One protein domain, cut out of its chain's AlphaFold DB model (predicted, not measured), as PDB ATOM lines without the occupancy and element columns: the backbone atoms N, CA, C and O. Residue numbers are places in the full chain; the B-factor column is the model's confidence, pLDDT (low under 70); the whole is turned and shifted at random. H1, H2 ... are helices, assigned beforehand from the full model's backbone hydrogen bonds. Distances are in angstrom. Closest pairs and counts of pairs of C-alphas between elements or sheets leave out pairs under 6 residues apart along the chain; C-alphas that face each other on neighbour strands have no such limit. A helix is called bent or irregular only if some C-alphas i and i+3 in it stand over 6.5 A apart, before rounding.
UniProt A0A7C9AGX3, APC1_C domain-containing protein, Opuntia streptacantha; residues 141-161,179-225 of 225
ATOM      1  N   VAL A 141     155.729 129.976 177.708       80.31
ATOM      2  CA  VAL A 141     156.727 130.857 177.076       80.31
ATOM      3  C   VAL A 141     157.133 130.345 175.694       80.31
ATOM      4  O   VAL A 141     157.343 131.143 174.784       80.31
ATOM      5  N   LYS A 142     157.213 129.024 175.484       81.56
ATOM      6  CA  LYS A 142     157.555 128.458 174.165       81.56
ATOM      7  C   LYS A 142     156.427 128.650 173.154       81.56
ATOM      8  O   LYS A 142     156.690 128.972 171.996       81.56
ATOM      9  N   THR A 143     155.181 128.476 173.587       83.06
ATOM     10  CA  THR A 143     153.987 128.697 172.758       83.06
ATOM     11  C   THR A 143     153.841 130.175 172.392       83.06
ATOM     12  O   THR A 143     153.594 130.524 171.233       83.06
ATOM     13  N   ASP A 144     154.078 131.052 173.362       85.56
ATOM     14  CA  ASP A 144     154.076 132.501 173.192       85.56
ATOM     15  C   ASP A 144     155.193 132.952 172.248       85.56
ATOM     16  O   ASP A 144     154.960 133.755 171.345       85.56
ATOM     17  N   LEU A 145     156.387 132.368 172.375       85.88
ATOM     18  CA  LEU A 145     157.517 132.618 171.487       85.88
ATOM     19  C   LEU A 145     157.212 132.200 170.040       85.88
ATOM     20  O   LEU A 145     157.511 132.944 169.104       85.88
ATOM     21  N   HIS A 146     156.586 131.036 169.842       83.69
ATOM     22  CA  HIS A 146     156.135 130.593 168.522       83.69
ATOM     23  C   HIS A 146     155.152 131.599 167.909       83.69
ATOM     24  O   HIS A 146     155.308 132.020 166.760       83.69
ATOM     25  N   THR A 147     154.149 132.011 168.687       86.44
ATOM     26  CA  THR A 147     153.129 132.978 168.261       86.44
ATOM     27  C   THR A 147     153.757 134.328 167.922       86.44
ATOM     28  O   THR A 147     153.440 134.911 166.880       86.44
ATOM     29  N   TYR A 148     154.710 134.777 168.739       88.06
ATOM     30  CA  TYR A 148     155.486 135.991 168.525       88.06
ATOM     31  C   TYR A 148     156.286 135.934 167.222       88.06
ATOM     32  O   TYR A 148     156.259 136.879 166.437       88.06
ATOM     33  N   PHE A 149     156.946 134.813 166.923       84.31
ATOM     34  CA  PHE A 149     157.675 134.665 165.664       84.31
ATOM     35  C   PHE A 149     156.770 134.600 164.435       84.31
ATOM     36  O   PHE A 149     157.091 135.201 163.408       84.31
ATOM     37  N   ALA A 150     155.655 133.877 164.528       81.62
ATOM     38  CA  ALA A 150     154.754 133.675 163.402       81.62
ATOM     39  C   ALA A 150     153.967 134.949 163.061       81.62
ATOM     40  O   ALA A 150     153.868 135.326 161.895       81.62
ATOM     41  N   SER A 151     153.421 135.618 164.076       82.06
ATOM     42  CA  SER A 151     152.471 136.724 163.896       82.06
ATOM     43  C   SER A 151     153.037 138.103 164.235       82.06
ATOM     44  O   SER A 151     152.418 139.111 163.903       82.06
ATOM     45  N   GLY A 152     154.189 138.170 164.908       83.81
ATOM     46  CA  GLY A 152     154.738 139.411 165.452       83.81
ATOM     47  C   GLY A 152     153.938 139.998 166.616       83.81
ATOM     48  O   GLY A 152     154.230 141.112 167.047       83.81
ATOM     49  N   LYS A 153     152.922 139.281 167.107       84.56
ATOM     50  CA  LYS A 153     152.042 139.738 168.180       84.56
ATOM     51  C   LYS A 153     152.557 139.276 169.536       84.56
ATOM     52  O   LYS A 153     153.098 138.180 169.668       84.56
ATOM     53  N   TRP A 154     152.355 140.121 170.537       84.62
ATOM     54  CA  TRP A 154     152.493 139.724 171.931       84.62
ATOM     55  C   TRP A 154     151.325 138.813 172.338       84.62
ATOM     56  O   TRP A 154     150.261 138.904 171.719       84.62
ATOM     57  N   PRO A 155     151.506 137.949 173.350       76.12
ATOM     58  CA  PRO A 155     150.421 137.176 173.947       76.12
ATOM     59  C   PRO A 155     149.282 138.100 174.397       76.12
ATOM     60  O   PRO A 155     149.410 138.826 175.376       76.12
ATOM     61  N   ASP A 156     148.178 138.104 173.653       68.12
ATOM     62  CA  ASP A 156     146.969 138.868 173.970       68.12
ATOM     63  C   ASP A 156     145.928 137.895 174.514       68.12
ATOM     64  O   ASP A 156     145.017 137.459 173.812       68.12
ATOM     65  N   ASP A 157     146.138 137.446 175.747       60.22
ATOM     66  CA  ASP A 157     145.207 136.543 176.404       60.22
ATOM     67  C   ASP A 157     144.854 137.127 177.771       60.22
ATOM     68  O   ASP A 157     145.605 137.012 178.743       60.22
ATOM     69  N   LYS A 158     143.687 137.783 177.835       60.03
ATOM     70  CA  LYS A 158     143.101 138.360 179.061       60.03
ATOM     71  C   LYS A 158     142.988 137.335 180.201       60.03
ATOM     72  O   LYS A 158     142.816 137.731 181.348       60.03
ATOM     73  N   LEU A 159     143.085 136.040 179.889       53.28
ATOM     74  CA  LEU A 159     143.029 134.920 180.828       53.28
ATOM     75  C   LEU A 159     144.412 134.464 181.330       53.28
ATOM     76  O   LEU A 159     144.487 133.822 182.374       53.28
ATOM     77  N   ARG A 160     145.502 134.775 180.612       60.38
ATOM     78  CA  ARG A 160     146.851 134.218 180.857       60.38
ATOM     79  C   ARG A 160     147.775 135.152 181.658       60.38
ATOM     80  O   ARG A 160     148.815 134.722 182.156       60.38
ATOM     81  N   GLY A 161     147.349 136.404 181.853       66.56
ATOM     82  CA  GLY A 161     147.906 137.351 182.824       66.56
ATOM     83  C   GLY A 161     149.228 138.023 182.423       66.56
ATOM     84  O   GLY A 161     149.950 137.583 181.531       66.56
ATOM     85  N   PRO A 179     163.680 141.499 166.611       90.19
ATOM     86  CA  PRO A 179     162.291 141.791 166.282       90.19
ATOM     87  C   PRO A 179     161.731 140.858 165.190       90.19
ATOM     88  O   PRO A 179     162.483 140.453 164.293       90.19
ATOM     89  N   PRO A 180     160.411 140.582 165.180       89.06
ATOM     90  CA  PRO A 180     159.783 139.650 164.243       89.06
ATOM     91  C   PRO A 180     160.048 139.987 162.774       89.06
ATOM     92  O   PRO A 180     160.284 139.091 161.970       89.06
ATOM     93  N   SER A 181     160.102 141.273 162.422       89.19
ATOM     94  CA  SER A 181     160.420 141.732 161.063       89.19
ATOM     95  C   SER A 181     161.803 141.270 160.586       89.19
ATOM     96  O   SER A 181     161.957 140.840 159.442       89.19
ATOM     97  N   VAL A 182     162.806 141.290 161.470       91.06
ATOM     98  CA  VAL A 182     164.168 140.824 161.175       91.06
ATOM     99  C   VAL A 182     164.194 139.302 161.038       91.06
ATOM    100  O   VAL A 182     164.828 138.779 160.119       91.06
ATOM    101  N   VAL A 183     163.465 138.586 161.902       88.31
ATOM    102  CA  VAL A 183     163.311 137.124 161.809       88.31
ATOM    103  C   VAL A 183     162.670 136.739 160.474       88.31
ATOM    104  O   VAL A 183     163.215 135.916 159.742       88.31
ATOM    105  N   GLN A 184     161.557 137.375 160.106       87.06
ATOM    106  CA  GLN A 184     160.846 137.115 158.853       87.06
ATOM    107  C   GLN A 184     161.710 137.415 157.625       87.06
ATOM    108  O   GLN A 184     161.736 136.621 156.683       87.06
ATOM    109  N   GLN A 185     162.481 138.505 157.648       89.25
ATOM    110  CA  GLN A 185     163.417 138.828 156.573       89.25
ATOM    111  C   GLN A 185     164.514 137.760 156.430       89.25
ATOM    112  O   GLN A 185     164.856 137.373 155.309       89.25
ATOM    113  N   ALA A 186     165.062 137.264 157.544       89.06
ATOM    114  CA  ALA A 186     166.044 136.182 157.526       89.06
ATOM    115  C   ALA A 186     165.436 134.888 156.959       89.06
ATOM    116  O   ALA A 186     166.031 134.259 156.083       89.06
ATOM    117  N   LEU A 187     164.220 134.531 157.384       85.69
ATOM    118  CA  LEU A 187     163.507 133.351 156.890       85.69
ATOM    119  C   LEU A 187     163.211 133.445 155.390       85.69
ATOM    120  O   LEU A 187     163.466 132.486 154.668       85.69
ATOM    121  N   ALA A 188     162.745 134.594 154.896       87.06
ATOM    122  CA  ALA A 188     162.482 134.804 153.471       87.06
ATOM    123  C   ALA A 188     163.743 134.601 152.608       87.06
ATOM    124  O   ALA A 188     163.668 134.014 151.530       87.06
ATOM    125  N   LYS A 189     164.916 135.017 153.104       87.56
ATOM    126  CA  LYS A 189     166.209 134.822 152.423       87.56
ATOM    127  C   LYS A 189     166.702 133.372 152.450       87.56
ATOM    128  O   LYS A 189     167.431 132.962 151.545       87.56
ATOM    129  N   ILE A 190     166.349 132.613 153.488       86.56
ATOM    130  CA  ILE A 190     166.829 131.238 153.705       86.56
ATOM    131  C   ILE A 190     165.907 130.199 153.059       86.56
ATOM    132  O   ILE A 190     166.411 129.218 152.518       86.56
ATOM    133  N   LYS A 191     164.585 130.432 153.031       83.00
ATOM    134  CA  LYS A 191     163.588 129.546 152.400       83.00
ATOM    135  C   LYS A 191     163.982 129.002 151.016       83.00
ATOM    136  O   LYS A 191     163.898 127.790 150.835       83.00
ATOM    137  N   PRO A 192     164.469 129.809 150.053       80.12
ATOM    138  CA  PRO A 192     164.865 129.278 148.746       80.12
ATOM    139  C   PRO A 192     166.099 128.355 148.794       80.12
ATOM    140  O   PRO A 192     166.288 127.550 147.889       80.12
ATOM    141  N   LYS A 193     166.931 128.446 149.841       78.12
ATOM    142  CA  LYS A 193     168.195 127.702 150.002       78.12
ATOM    143  C   LYS A 193     168.056 126.421 150.839       78.12
ATOM    144  O   LYS A 193     169.006 125.653 150.944       78.12
ATOM    145  N   LEU A 194     166.881 126.184 151.427       71.06
ATOM    146  CA  LEU A 194     166.604 125.055 152.327       71.06
ATOM    147  C   LEU A 194     166.550 123.690 151.637       71.06
ATOM    148  O   LEU A 194     166.725 122.676 152.301       71.06
ATOM    149  N   LYS A 195     166.344 123.645 150.314       66.81
ATOM    150  CA  LYS A 195     166.216 122.381 149.565       66.81
ATOM    151  C   LYS A 195     167.465 121.488 149.628       66.81
ATOM    152  O   LYS A 195     167.384 120.321 149.269       66.81
ATOM    153  N   THR A 196     168.607 122.023 150.059       60.59
ATOM    154  CA  THR A 196     169.903 121.326 150.055       60.59
ATOM    155  C   THR A 196     170.658 121.392 151.382       60.59
ATOM    156  O   THR A 196     171.656 120.694 151.530       60.59
ATOM    157  N   THR A 197     170.236 122.217 152.349       65.44
ATOM    158  CA  THR A 197     171.037 122.494 153.557       65.44
ATOM    159  C   THR A 197     170.165 122.697 154.793       65.44
ATOM    160  O   THR A 197     169.077 123.261 154.708       65.44
ATOM    161  N   SER A 198     170.681 122.312 155.967       78.12
ATOM    162  CA  SER A 198     170.089 122.672 157.264       78.12
ATOM    163  C   SER A 198     169.922 124.195 157.401       78.12
ATOM    164  O   SER A 198     170.833 124.961 157.081       78.12
ATOM    165  N   SER A 199     168.781 124.650 157.926       82.88
ATOM    166  CA  SER A 199     168.505 126.069 158.208       82.88
ATOM    167  C   SER A 199     169.305 126.639 159.367       82.88
ATOM    168  O   SER A 199     169.539 127.846 159.396       82.88
ATOM    169  N   VAL A 200     169.716 125.811 160.329       86.94
ATOM    170  CA  VAL A 200     170.335 126.276 161.581       86.94
ATOM    171  C   VAL A 200     171.632 127.064 161.327       86.94
ATOM    172  O   VAL A 200     171.742 128.180 161.841       86.94
ATOM    173  N   PRO A 201     172.594 126.585 160.506       88.00
ATOM    174  CA  PRO A 201     173.795 127.358 160.186       88.00
ATOM    175  C   PRO A 201     173.494 128.686 159.476       88.00
ATOM    176  O   PRO A 201     174.109 129.704 159.791       88.00
ATOM    177  N   LEU A 202     172.527 128.698 158.554       87.88
ATOM    178  CA  LEU A 202     172.157 129.903 157.806       87.88
ATOM    179  C   LEU A 202     171.475 130.939 158.705       87.88
ATOM    180  O   LEU A 202     171.786 132.127 158.628       87.88
ATOM    181  N   LEU A 203     170.590 130.493 159.596       88.56
ATOM    182  CA  LEU A 203     169.969 131.355 160.598       88.56
ATOM    183  C   LEU A 203     171.018 131.934 161.545       88.56
ATOM    184  O   LEU A 203     170.985 133.128 161.825       88.56
ATOM    185  N   ARG A 204     171.995 131.130 161.978       90.38
ATOM    186  CA  ARG A 204     173.094 131.597 162.834       90.38
ATOM    187  C   ARG A 204     173.975 132.645 162.145       90.38
ATOM    188  O   ARG A 204     174.454 133.554 162.814       90.38
ATOM    189  N   LEU A 205     174.160 132.545 160.827       90.06
ATOM    190  CA  LEU A 205     174.857 133.559 160.030       90.06
ATOM    191  C   LEU A 205     174.066 134.877 159.972       90.06
ATOM    192  O   LEU A 205     174.646 135.952 160.097       90.06
ATOM    193  N   MET A 206     172.747 134.801 159.777       89.75
ATOM    194  CA  MET A 206     171.882 135.984 159.659       89.75
ATOM    195  C   MET A 206     171.594 136.653 161.003       89.75
ATOM    196  O   MET A 206     171.398 137.864 161.055       89.75
ATOM    197  N   LEU A 207     171.584 135.876 162.084       91.75
ATOM    198  CA  LEU A 207     171.226 136.310 163.429       91.75
ATOM    199  C   LEU A 207     172.365 135.994 164.421       91.75
ATOM    200  O   LEU A 207     172.181 135.219 165.361       91.75
ATOM    201  N   PRO A 208     173.560 136.592 164.248       89.88
ATOM    202  CA  PRO A 208     174.775 136.179 164.960       89.88
ATOM    203  C   PRO A 208     174.752 136.462 166.467       89.88
ATOM    204  O   PRO A 208     175.551 135.899 167.214       89.88
ATOM    205  N   ARG A 209     173.867 137.356 166.922       89.19
ATOM    206  CA  ARG A 209     173.717 137.721 168.340       89.19
ATOM    207  C   ARG A 209     172.721 136.834 169.085       89.19
ATOM    208  O   ARG A 209     172.754 136.817 170.313       89.19
ATOM    209  N   THR A 210     171.856 136.128 168.361       91.81
ATOM    210  CA  THR A 210     170.798 135.292 168.928       91.81
ATOM    211  C   THR A 210     171.377 133.988 169.453       91.81
ATOM    212  O   THR A 210     172.216 133.354 168.810       91.81
ATOM    213  N   HIS A 211     170.918 133.563 170.628       90.69
ATOM    214  CA  HIS A 211     171.404 132.335 171.246       90.69
ATOM    215  C   HIS A 211     171.086 131.086 170.406       90.69
ATOM    216  O   HIS A 211     170.018 130.974 169.803       90.69
ATOM    217  N   ALA A 212     171.995 130.105 170.416       88.19
ATOM    218  CA  ALA A 212     171.888 128.894 169.599       88.19
ATOM    219  C   ALA A 212     170.611 128.080 169.880       88.19
ATOM    220  O   ALA A 212     170.023 127.520 168.953       88.19
ATOM    221  N   THR A 213     170.152 128.055 171.135       86.06
ATOM    222  CA  THR A 213     168.889 127.405 171.525       86.06
ATOM    223  C   THR A 213     167.697 128.015 170.793       86.06
ATOM    224  O   THR A 213     166.901 127.286 170.215       86.06
ATOM    225  N   VAL A 214     167.616 129.348 170.733       88.75
ATOM    226  CA  VAL A 214     166.517 130.042 170.047       88.75
ATOM    227  C   VAL A 214     166.606 129.853 168.538       88.75
ATOM    228  O   VAL A 214     165.588 129.628 167.900       88.75
ATOM    229  N   ILE A 215     167.811 129.874 167.960       89.88
ATOM    230  CA  ILE A 215     168.003 129.568 166.532       89.88
ATOM    231  C   ILE A 215     167.492 128.163 166.191       89.88
ATOM    232  O   ILE A 215     166.847 127.965 165.161       89.88
ATOM    233  N   SER A 216     167.773 127.192 167.060       86.88
ATOM    234  CA  SER A 216     167.312 125.814 166.888       86.88
ATOM    235  C   SER A 216     165.789 125.723 166.992       86.88
ATOM    236  O   SER A 216     165.166 125.059 166.166       86.88
ATOM    237  N   GLU A 217     165.187 126.442 167.943       84.38
ATOM    238  CA  GLU A 217     163.732 126.498 168.109       84.38
ATOM    239  C   GLU A 217     163.050 127.191 166.919       84.38
ATOM    240  O   GLU A 217     162.136 126.626 166.336       84.38
ATOM    241  N   MET A 218     163.557 128.341 166.458       85.88
ATOM    242  CA  MET A 218     163.079 129.018 165.241       85.88
ATOM    243  C   MET A 218     163.116 128.087 164.028       85.88
ATOM    244  O   MET A 218     162.164 128.032 163.251       85.88
ATOM    245  N   SER A 219     164.216 127.345 163.862       84.81
ATOM    246  CA  SER A 219     164.351 126.382 162.773       84.81
ATOM    247  C   SER A 219     163.337 125.248 162.875       84.81
ATOM    248  O   SER A 219     162.879 124.770 161.844       84.81
ATOM    249  N   ARG A 220     163.016 124.788 164.086       82.38
ATOM    250  CA  ARG A 220     162.017 123.740 164.291       82.38
ATOM    251  C   ARG A 220     160.620 124.288 164.036       82.38
ATOM    252  O   ARG A 220     159.915 123.742 163.217       82.38
ATOM    253  N   SER A 221     160.251 125.388 164.676       75.75
ATOM    254  CA  SER A 221     158.898 125.943 164.667       75.75
ATOM    255  C   SER A 221     158.461 126.569 163.341       75.75
ATOM    256  O   SER A 221     157.294 126.488 162.983       75.75
ATOM    257  N   LEU A 222     159.368 127.236 162.620       73.00
ATOM    258  CA  LEU A 222     158.998 128.102 161.484       73.00
ATOM    259  C   LEU A 222     159.355 127.506 160.121       73.00
ATOM    260  O   LEU A 222     158.942 128.040 159.089       73.00
ATOM    261  N   LEU A 223     160.174 126.454 160.113       70.69
ATOM    262  CA  LEU A 223     160.708 125.836 158.901       70.69
ATOM    263  C   LEU A 223     160.452 124.326 158.828       70.69
ATOM    264  O   LEU A 223     160.806 123.731 157.814       70.69
ATOM    265  N   SER A 224     159.825 123.709 159.839       60.03
ATOM    266  CA  SER A 224     159.252 122.370 159.681       60.03
ATOM    267  C   SER A 224     157.953 122.466 158.873       60.03
ATOM    268  O   SER A 224     156.871 122.659 159.431       60.03
ATOM    269  N   ALA A 225     158.088 122.378 157.555       44.22
ATOM    270  CA  ALA A 225     157.027 122.029 156.620       44.22
ATOM    271  C   ALA A 225     157.539 120.888 155.741       44.22
ATOM    272  O   ALA A 225     158.707 120.993 155.294       44.22
TER     273      ALA A 225
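This is residues 141 to 161 and 179 to 225 of the 225 residues of the protein "APC1_C domain-containing protein" of Opuntia streptacantha (UniProt A0A7C9AGX3). Four short helices form one small cluster, crossing at large angles: H2, the longest, and H4 are near each other in the middle, with H1 on one side and H3 on the other. Beyond H1, a stretch with no named element runs through residues 156 to 161 and makes one end of the longest axis. The printed part has 68 residues, with H1, H2, H3 and H4 in that order, no named strand, and the class all helix. It is only just compact, close to loose, with a radius of gyration of the C-alphas of 12.8 A, and elongated, spanning 43 by 23 by 18 A.

Find C-alpha 180 at (159.783, 139.650, 164.243); from there H2 runs 20.4 A through residues 180 to 193. It is irregular, but only just: C-alphas 189 and 192 are 6.8 A apart. H3 is residues 199 to 206, 10.6 A. H4, residues 212 to 223, runs 15.8 A to C-alpha 223 at (160.708, 125.836, 158.901). H1, residues 141 to 151, runs 15.0 A.

Look at Ala 186 and Met 206, the closest C-alphas of H2 and H3, 6.2 A apart; these helices touch at a steep tilt of 55 degrees. H2 touches H1 with residues 180 to 184 alone, about perpendicular at 74 degrees, closest at C-alphas 149 and 180, 5.6 A. H3 and H4 touch at a steep tilt of 62 degrees, C-alphas 200 and 219 closest at 6.1 A. H4 touches H1 with residues 218 to 222 alone, C-alphas 146 and 221 closest at 6.6 A. H1 and H3 are apart. Every O i to N i+4 pair is within hydrogen-bond range in H1 and H3, against 8 of 10 in H2 and 7 of 8 in H4.

The farthest C-alphas, of Leu 159 and Thr 196, are 43.1 A apart. Residues 162 to 178 are not printed; C-alphas 161 and 179 stand 22.4 A apart across that cut. The links H2 to H3 and H3 to H4 are tight. In this model pLDDT is under 70 at residues 156 to 161, 195 to 197 and 224 to 225.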